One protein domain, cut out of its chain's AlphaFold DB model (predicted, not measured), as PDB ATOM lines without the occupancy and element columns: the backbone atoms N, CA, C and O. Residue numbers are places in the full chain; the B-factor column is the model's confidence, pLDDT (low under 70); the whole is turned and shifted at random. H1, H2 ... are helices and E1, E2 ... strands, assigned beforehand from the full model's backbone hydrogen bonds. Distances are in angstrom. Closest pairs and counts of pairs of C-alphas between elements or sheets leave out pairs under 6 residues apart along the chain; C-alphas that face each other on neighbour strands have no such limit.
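AT A GLANCE: This is residues 4 to 59 of the 348 residues of the protein "O-antigen ligase family protein" of Acidobacteria bacterium (UniProt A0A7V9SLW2). A small antiparallel sheet of three strands has one helix, H1, over one of its faces, and a second short helix, H2, sits beside H1 at the end of the domain away from the tip of the E2 and E3 hairpin. The sheet is mostly this long hairpin, with the short strand E1 added along E2. The printed part has 56 residues, with three named strands and two named helices in the order E1, H1, E2, E3, H2; the sheet runs E1, E2, E3. The class is mixed, helices and strands. The whole is compact, with a radius of gyration of the C-alphas of 11.0 A, yet elongated in outline, with spans of 34 by 19 by 17 A.

IN THESE COORDINATES: E1 is residues 4 to 7, beginning at C-alpha 4 at (-36.600, -44.956, 6.643). Residues 6 to 7 of E1 pair antiparallel with residues 10 to 11, a stretch too short to be named. H1 is residues 15 to 22, 10.7 A long. E2 is residues 27 to 34, 21.4 A long, and begins at C-alpha 27 at (-42.587, -40.703, 20.875). E3 is residues 37 to 44, 21.9 A long. H2 is residues 54 to 58 and ends at C-alpha 58 at (-35.001, -33.359, 11.361).

HOW THE PARTS SIT: E1 and E3 are edge strands and E2 is the inner one. E1 and E2 are antiparallel at 157 degrees, with N 31 and O 6 within hydrogen-bond range at 2.8 A. E2 and E3 form a hairpin, antiparallel at 154 degrees; N 30 and O 41 are 2.8 A apart, and N 37 and O 34 are also 2.8 A apart. H1 is on the sheet at a height of 9.1 A and runs along the strands, at 4 degrees to E2 on the local plane. It lies over E2, where 6 of its 8 C-alphas fall; it is not over E1, but only just, with 2 falling there. The closest C-alphas of H1 and E2 are those of Val 22 and Thr 28, 5.6 A apart. H2 is not on the sheet, but H1 and H2 touch, their closest C-alphas being those of Asp 16 and Thr 54 at 6.4 A. H2 is apart from E1 and E2. In H1 and H2 every O i to N i+4 pair is within hydrogen-bond range.

THE WHOLE: The C-alphas farthest apart are those of Asp 36 and Ala 52, at 34.7 A. The printed part has no cut. The links H1 to E2 and E2 to E3 are tight, those from E1 to H1 and from E3 to H2 are short, and no link is long. The mean pLDDT of the printed part is 87.0; residues 35 to 36, between E2 and E3, are under 70.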
ATOM      1  N   LEU A   4     -35.414 -45.008   5.788       88.06
ATOM      2  CA  LEU A   4     -36.600 -44.956   6.643       88.06
ATOM      3  C   LEU A   4     -37.772 -45.633   5.920       88.06
ATOM      4  O   LEU A   4     -38.010 -45.364   4.741       88.06
ATOM      5  N   LEU A   5     -38.459 -46.549   6.601       87.81
ATOM      6  CA  LEU A   5     -39.502 -47.389   6.006       87.81
ATOM      7  C   LEU A   5     -40.886 -47.006   6.515       87.81
ATOM      8  O   LEU A   5     -41.789 -46.735   5.722       87.81
ATOM      9  N   GLU A   6     -41.051 -47.013   7.834       91.38
ATOM     10  CA  GLU A   6     -42.334 -46.846   8.513       91.38
ATOM     11  C   GLU A   6     -42.145 -46.017   9.788       91.38
ATOM     12  O   GLU A   6     -41.096 -46.096  10.424       91.38
ATOM     13  N   ALA A   7     -43.165 -45.258  10.175       90.56
ATOM     14  CA  ALA A   7     -43.266 -44.595  11.470       90.56
ATOM     15  C   ALA A   7     -44.627 -44.932  12.091       90.56
ATOM     16  O   ALA A   7     -45.657 -44.748  11.438       90.56
ATOM     17  N   ASP A   8     -44.632 -45.499  13.301       90.25
ATOM     18  CA  ASP A   8     -45.836 -45.996  13.995       90.25
ATOM     19  C   ASP A   8     -46.739 -46.868  13.087       90.25
ATOM     20  O   ASP A   8     -47.963 -46.742  13.053       90.25
ATOM     21  N   GLY A   9     -46.116 -47.732  12.274       86.00
ATOM     22  CA  GLY A   9     -46.797 -48.633  11.332       86.00
ATOM     23  C   GLY A   9     -47.284 -47.987  10.026       86.00
ATOM     24  O   GLY A   9     -47.789 -48.689   9.149       86.00
ATOM     25  N   LYS A  10     -47.115 -46.671   9.842       89.50
ATOM     26  CA  LYS A  10     -47.438 -45.970   8.590       89.50
ATOM     27  C   LYS A  10     -46.216 -45.888   7.686       89.50
ATOM     28  O   LYS A  10     -45.145 -45.468   8.109       89.50
ATOM     29  N   LYS A  11     -46.381 -46.256   6.414       88.94
ATOM     30  CA  LYS A  11     -45.303 -46.232   5.418       88.94
ATOM     31  C   LYS A  11     -44.883 -44.801   5.078       88.94
ATOM     32  O   LYS A  11     -45.722 -44.001   4.673       88.94
ATOM     33  N   LEU A  12     -43.584 -44.534   5.150       88.50
ATOM     34  CA  LEU A  12     -42.985 -43.244   4.820       88.50
ATOM     35  C   LEU A  12     -42.652 -43.169   3.325       88.50
ATOM     36  O   LEU A  12     -42.077 -44.102   2.755       88.50
ATOM     37  N   LYS A  13     -43.012 -42.063   2.667       87.38
ATOM     38  CA  LYS A  13     -42.652 -41.777   1.266       87.38
ATOM     39  C   LYS A  13     -41.820 -40.506   1.130       87.38
ATOM     40  O   LYS A  13     -41.032 -40.414   0.182       87.38
ATOM     41  N   THR A  14     -42.003 -39.552   2.038       89.12
ATOM     42  CA  THR A  14     -41.273 -38.279   2.108       89.12
ATOM     43  C   THR A  14     -40.809 -37.998   3.538       89.12
ATOM     44  O   THR A  14     -41.225 -38.669   4.483       89.12
ATOM     45  N   LEU A  15     -39.932 -37.004   3.706       87.81
ATOM     46  CA  LEU A  15     -39.566 -36.512   5.037       87.81
ATOM     47  C   LEU A  15     -40.734 -35.792   5.730       87.81
ATOM     48  O   LEU A  15     -40.821 -35.821   6.955       87.81
ATOM     49  N   ASP A  16     -41.650 -35.194   4.965       88.50
ATOM     50  CA  ASP A  16     -42.825 -34.514   5.521       88.50
ATOM     51  C   ASP A  16     -43.784 -35.503   6.196       88.50
ATOM     52  O   ASP A  16     -44.327 -35.199   7.255       88.50
ATOM     53  N   ASP A  17     -43.920 -36.719   5.644       89.19
ATOM     54  CA  ASP A  17     -44.678 -37.802   6.284       89.19
ATOM     55  C   ASP A  17     -44.118 -38.118   7.681       89.19
ATOM     56  O   ASP A  17     -44.871 -38.384   8.617       89.19
ATOM     57  N   LEU A  18     -42.787 -38.089   7.827       89.62
ATOM     58  CA  LEU A  18     -42.115 -38.379   9.089       89.62
ATOM     59  C   LEU A  18     -42.320 -37.252  10.102       89.62
ATOM     60  O   LEU A  18     -42.715 -37.533  11.231       89.62
ATOM     61  N   ILE A  19     -42.087 -35.994   9.709       90.44
ATOM     62  CA  ILE A  19     -42.311 -34.848  10.602       90.44
ATOM     63  C   ILE A  19     -43.750 -34.804  11.083       90.44
ATOM     64  O   ILE A  19     -43.972 -34.643  12.279       90.44
ATOM     65  N   ALA A  20     -44.717 -34.994  10.183       90.69
ATOM     66  CA  ALA A  20     -46.124 -34.943  10.546       90.69
ATOM     67  C   ALA A  20     -46.471 -35.963  11.644       90.69
ATOM     68  O   ALA A  20     -47.304 -35.681  12.499       90.69
ATOM     69  N   LEU A  21     -45.820 -37.131  11.649       90.25
ATOM     70  CA  LEU A  21     -46.024 -38.159  12.672       90.25
ATOM     71  C   LEU A  21     -45.294 -37.834  13.983       90.25
ATOM     72  O   LEU A  21     -45.888 -37.967  15.052       90.25
ATOM     73  N   VAL A  22     -44.058 -37.332  13.913       90.50
ATOM     74  CA  VAL A  22     -43.286 -36.920  15.103       90.50
ATOM     75  C   VAL A  22     -43.913 -35.703  15.798       90.50
ATOM     76  O   VAL A  22     -43.906 -35.601  17.023       90.50
ATOM     77  N   GLU A  23     -44.521 -34.785  15.047       90.31
ATOM     78  CA  GLU A  23     -45.251 -33.635  15.598       90.31
ATOM     79  C   GLU A  23     -46.632 -34.010  16.166       90.31
ATOM     80  O   GLU A  23     -47.217 -33.213  16.898       90.31
ATOM     81  N   GLN A  24     -47.154 -35.211  15.883       90.31
ATOM     82  CA  GLN A  24     -48.437 -35.706  16.410       90.31
ATOM     83  C   GLN A  24     -48.282 -36.563  17.669       90.31
ATOM     84  O   GLN A  24     -49.126 -36.476  18.562       90.31
ATOM     85  N   SER A  25     -47.164 -37.276  17.818       88.75
ATOM     86  CA  SER A  25     -46.871 -38.128  18.981       88.75
ATOM     87  C   SER A  25     -45.759 -37.548  19.864       88.75
ATOM     88  O   SER A  25     -44.985 -36.707  19.418       88.75
ATOM     89  N   GLU A  26     -45.681 -37.936  21.139       90.12
ATOM     90  CA  GLU A  26     -44.532 -37.585  21.996       90.12
ATOM     91  C   GLU A  26     -43.302 -38.434  21.638       90.12
ATOM     92  O   GLU A  26     -42.174 -37.934  21.580       90.12
ATOM     93  N   ILE A  27     -43.553 -39.711  21.335       92.38
ATOM     94  CA  ILE A  27     -42.587 -40.703  20.875       92.38
ATOM     95  C   ILE A  27     -43.138 -41.329  19.595       92.38
ATOM     96  O   ILE A  27     -44.278 -41.789  19.574       92.38
ATOM     97  N   THR A  28     -42.320 -41.367  18.550       91.69
ATOM     98  CA  THR A  28     -42.625 -42.018  17.274       91.69
ATOM     99  C   THR A  28     -41.631 -43.139  17.029       91.69
ATOM    100  O   THR A  28     -40.418 -42.929  17.065       91.69
ATOM    101  N   HIS A  29     -42.132 -44.337  16.746       93.19
ATOM    102  CA  HIS A  29     -41.312 -45.510  16.472       93.19
ATOM    103  C   HIS A  29     -40.986 -45.562  14.985       93.19
ATOM    104  O   HIS A  29     -41.826 -45.936  14.164       93.19
ATOM    105  N   VAL A  30     -39.762 -45.185  14.628       90.94
ATOM    106  CA  VAL A  30     -39.305 -45.129  13.239       90.94
ATOM    107  C   VAL A  30     -38.533 -46.395  12.907       90.94
ATOM    108  O   VAL A  30     -37.434 -46.631  13.410       90.94
ATOM    109  N   LYS A  31     -39.106 -47.205  12.024       90.06
ATOM    110  CA  LYS A  31     -38.474 -48.392  11.461       90.06
ATOM    111  C   LYS A  31     -37.609 -47.990  10.277       90.06
ATOM    112  O   LYS A  31     -38.102 -47.426   9.295       90.06
ATOM    113  N   PHE A  32     -36.334 -48.338  10.333       87.75
ATOM    114  CA  PHE A  32     -35.393 -48.103   9.249       87.75
ATOM    115  C   PHE A  32     -34.659 -49.381   8.846       87.75
ATOM    116  O   PHE A  32     -34.643 -50.388   9.555       87.75
ATOM    117  N   TYR A  33     -34.061 -49.315   7.665       82.12
ATOM    118  CA  TYR A  33     -33.198 -50.327   7.091       82.12
ATOM    119  C   TYR A  33     -31.798 -49.757   6.873       82.12
ATOM    120  O   TYR A  33     -31.620 -48.764   6.163       82.12
ATOM    121  N   ARG A  34     -30.807 -50.438   7.435       76.69
ATOM    122  CA  ARG A  34     -29.385 -50.342   7.095       76.69
ATOM    123  C   ARG A  34     -29.004 -51.656   6.393       76.69
ATOM    124  O   ARG A  34     -29.706 -52.639   6.612       76.69
ATOM    125  N   PRO A  35     -27.977 -51.723   5.520       65.62
ATOM    126  CA  PRO A  35     -27.631 -52.976   4.846       65.62
ATOM    127  C   PRO A  35     -27.618 -54.182   5.803       65.62
ATOM    128  O   PRO A  35     -26.904 -54.164   6.798       65.62
ATOM    129  N   ASP A  36     -28.455 -55.182   5.502       63.69
ATOM    130  CA  ASP A  36     -28.660 -56.414   6.286       63.69
ATOM    131  C   ASP A  36     -29.159 -56.221   7.747       63.69
ATOM    132  O   ASP A  36     -29.032 -57.130   8.566       63.69
ATOM    133  N   PHE A  37     -29.767 -55.074   8.088       71.38
ATOM    134  CA  PHE A  37     -30.251 -54.772   9.442       71.38
ATOM    135  C   PHE A  37     -31.534 -53.922   9.439       71.38
ATOM    136  O   PHE A  37     -31.581 -52.831   8.866       71.38
ATOM    137  N   TYR A  38     -32.579 -54.409  10.112       80.38
ATOM    138  CA  TYR A  38     -33.817 -53.666  10.354       80.38
ATOM    139  C   TYR A  38     -33.911 -53.320  11.830       80.38
ATOM    140  O   TYR A  38     -33.743 -54.197  12.677       80.38
ATOM    141  N   TYR A  39     -34.209 -52.064  12.138       83.75
ATOM    142  CA  TYR A  39     -34.321 -51.627  13.521       83.75
ATOM    143  C   TYR A  39     -35.364 -50.532  13.664       83.75
ATOM    144  O   TYR A  39     -35.636 -49.783  12.722       83.75
ATOM    145  N   THR A  40     -35.942 -50.454  14.855       89.56
ATOM    146  CA  THR A  40     -36.910 -49.427  15.217       89.56
ATOM    147  C   THR A  40     -36.277 -48.536  16.268       89.56
ATOM    148  O   THR A  40     -35.846 -49.023  17.311       89.56
ATOM    149  N   VAL A  41     -36.197 -47.241  15.983       89.88
ATOM    150  CA  VAL A  41     -35.734 -46.229  16.937       89.88
ATOM    151  C   VAL A  41     -36.901 -45.398  17.429       89.88
ATOM    152  O   VAL A  41     -37.829 -45.099  16.680       89.88
ATOM    153  N   GLU A  42     -36.826 -44.999  18.691       92.38
ATOM    154  CA  GLU A  42     -37.738 -44.031  19.278       92.38
ATOM    155  C   GLU A  42     -37.253 -42.617  18.956       92.38
ATOM    156  O   GLU A  42     -36.199 -42.172  19.421       92.38
ATOM    157  N   VAL A  43     -38.030 -41.899  18.153       90.06
ATOM    158  CA  VAL A  43     -37.812 -40.484  17.860       90.06
ATOM    159  C   VAL A  43     -38.757 -39.679  18.737       90.06
ATOM    160  O   VAL A  43     -39.974 -39.741  18.576       90.06
ATOM    161  N   LYS A  44     -38.198 -38.934  19.692       91.56
ATOM    162  CA  LYS A  44     -38.973 -38.060  20.576       91.56
ATOM    163  C   LYS A  44     -39.218 -36.722  19.899       91.56
ATOM    164  O   LYS A  44     -38.286 -36.155  19.330       91.56
ATOM    165  N   ARG A  45     -40.417 -36.155  20.052       89.88
ATOM    166  CA  ARG A  45     -40.717 -34.805  19.546       89.88
ATOM    167  C   ARG A  45     -39.758 -33.752  20.096       89.88
ATOM    168  O   ARG A  45     -39.340 -32.864  19.366       89.88
ATOM    169  N   ALA A  46     -39.365 -33.889  21.362       90.38
ATOM    170  CA  ALA A  46     -38.408 -32.995  22.012       90.38
ATOM    171  C   ALA A  46     -37.008 -32.996  21.364       90.38
ATOM    172  O   ALA A  46     -36.237 -32.073  21.604       90.38
ATOM    173  N   ASN A  47     -36.679 -34.007  20.547       89.25
ATOM    174  CA  ASN A  47     -35.403 -34.092  19.836       89.25
ATOM    175  C   ASN A  47     -35.435 -33.389  18.466       89.25
ATOM    176  O   ASN A  47     -34.405 -33.353  17.795       89.25
ATOM    177  N   LEU A  48     -36.590 -32.870  18.026       88.31
ATOM    178  CA  LEU A  48     -36.661 -32.060  16.811       88.31
ATOM    179  C   LEU A  48     -35.856 -30.772  17.005       88.31
ATOM    180  O   LEU A  48     -35.953 -30.104  18.036       88.31
ATOM    181  N   LEU A  49     -35.067 -30.419  15.996       89.19
ATOM    182  CA  LEU A  49     -34.305 -29.178  15.982       89.19
ATOM    183  C   LEU A  49     -35.229 -27.990  15.672       89.19
ATOM    184  O   LEU A  49     -36.291 -28.133  15.062       89.19
ATOM    185  N   GLY A  50     -34.807 -26.789  16.070       81.88
ATOM    186  CA  GLY A  50     -35.433 -25.557  15.590       81.88
ATOM    187  C   GLY A  50     -35.153 -25.364  14.097       81.88
ATOM    188  O   GLY A  50     -34.034 -25.597  13.648       81.88
ATOM    189  N   GLY A  51     -36.156 -24.942  13.327       82.19
ATOM    190  CA  GLY A  51     -36.008 -24.750  11.886       82.19
ATOM    191  C   GLY A  51     -37.309 -24.364  11.192       82.19
ATOM    192  O   GLY A  51     -38.401 -24.672  11.679       82.19
ATOM    193  N   ALA A  52     -37.191 -23.692  10.048       80.00
ATOM    194  CA  ALA A  52     -38.329 -23.260   9.237       80.00
ATOM    195  C   ALA A  52     -38.822 -24.360   8.283       80.00
ATOM    196  O   ALA A  52     -39.972 -24.330   7.844       80.00
ATOM    197  N   ASN A  53     -37.967 -25.336   7.964       84.19
ATOM    198  CA  ASN A  53     -38.257 -26.405   7.012       84.19
ATOM    199  C   ASN A  53     -37.988 -27.807   7.592       84.19
ATOM    200  O   ASN A  53     -37.382 -27.976   8.651       84.19
ATOM    201  N   THR A  54     -38.457 -28.829   6.872       85.00
ATOM    202  CA  THR A  54     -38.383 -30.236   7.285       85.00
ATOM    203  C   THR A  54     -36.951 -30.750   7.466       85.00
ATOM    204  O   THR A  54     -36.688 -31.556   8.357       85.00
ATOM    205  N   PHE A  55     -36.012 -30.275   6.645       86.75
ATOM    206  CA  PHE A  55     -34.606 -30.680   6.711       86.75
ATOM    207  C   PHE A  55     -33.945 -30.179   7.993       86.75
ATOM    208  O   PHE A  55     -33.315 -30.962   8.700       86.75
ATOM    209  N   GLU A  56     -34.152 -28.902   8.322       86.56
ATOM    210  CA  GLU A  56     -33.635 -28.284   9.540       86.56
ATOM    211  C   GLU A  56     -34.216 -28.954  10.782       86.56
ATOM    212  O   GLU A  56     -33.451 -29.394  11.632       86.56
ATOM    213  N   LYS A  57     -35.545 -29.130  10.847       88.06
ATOM    214  CA  LYS A  57     -36.222 -29.756  11.996       88.06
ATOM    215  C   LYS A  57     -35.761 -31.192  12.270       88.06
ATOM    216  O   LYS A  57     -35.659 -31.588  13.430       88.06
ATOM    217  N   LEU A  58     -35.489 -31.978  11.226       86.69
ATOM    218  CA  LEU A  58     -35.001 -33.359  11.361       86.69
ATOM    219  C   LEU A  58     -33.470 -33.470  11.422       86.69
ATOM    220  O   LEU A  58     -32.960 -34.565  11.656       86.69
ATOM    221  N   GLY A  59     -32.728 -32.388  11.167       87.31
ATOM    222  CA  GLY A  59     -31.269 -32.428  11.045       87.31
ATOM    223  C   GLY A  59     -30.770 -33.285   9.874       87.31
ATOM    224  O   GLY A  59     -29.680 -33.852   9.944       87.31
TER     225      GLY A  59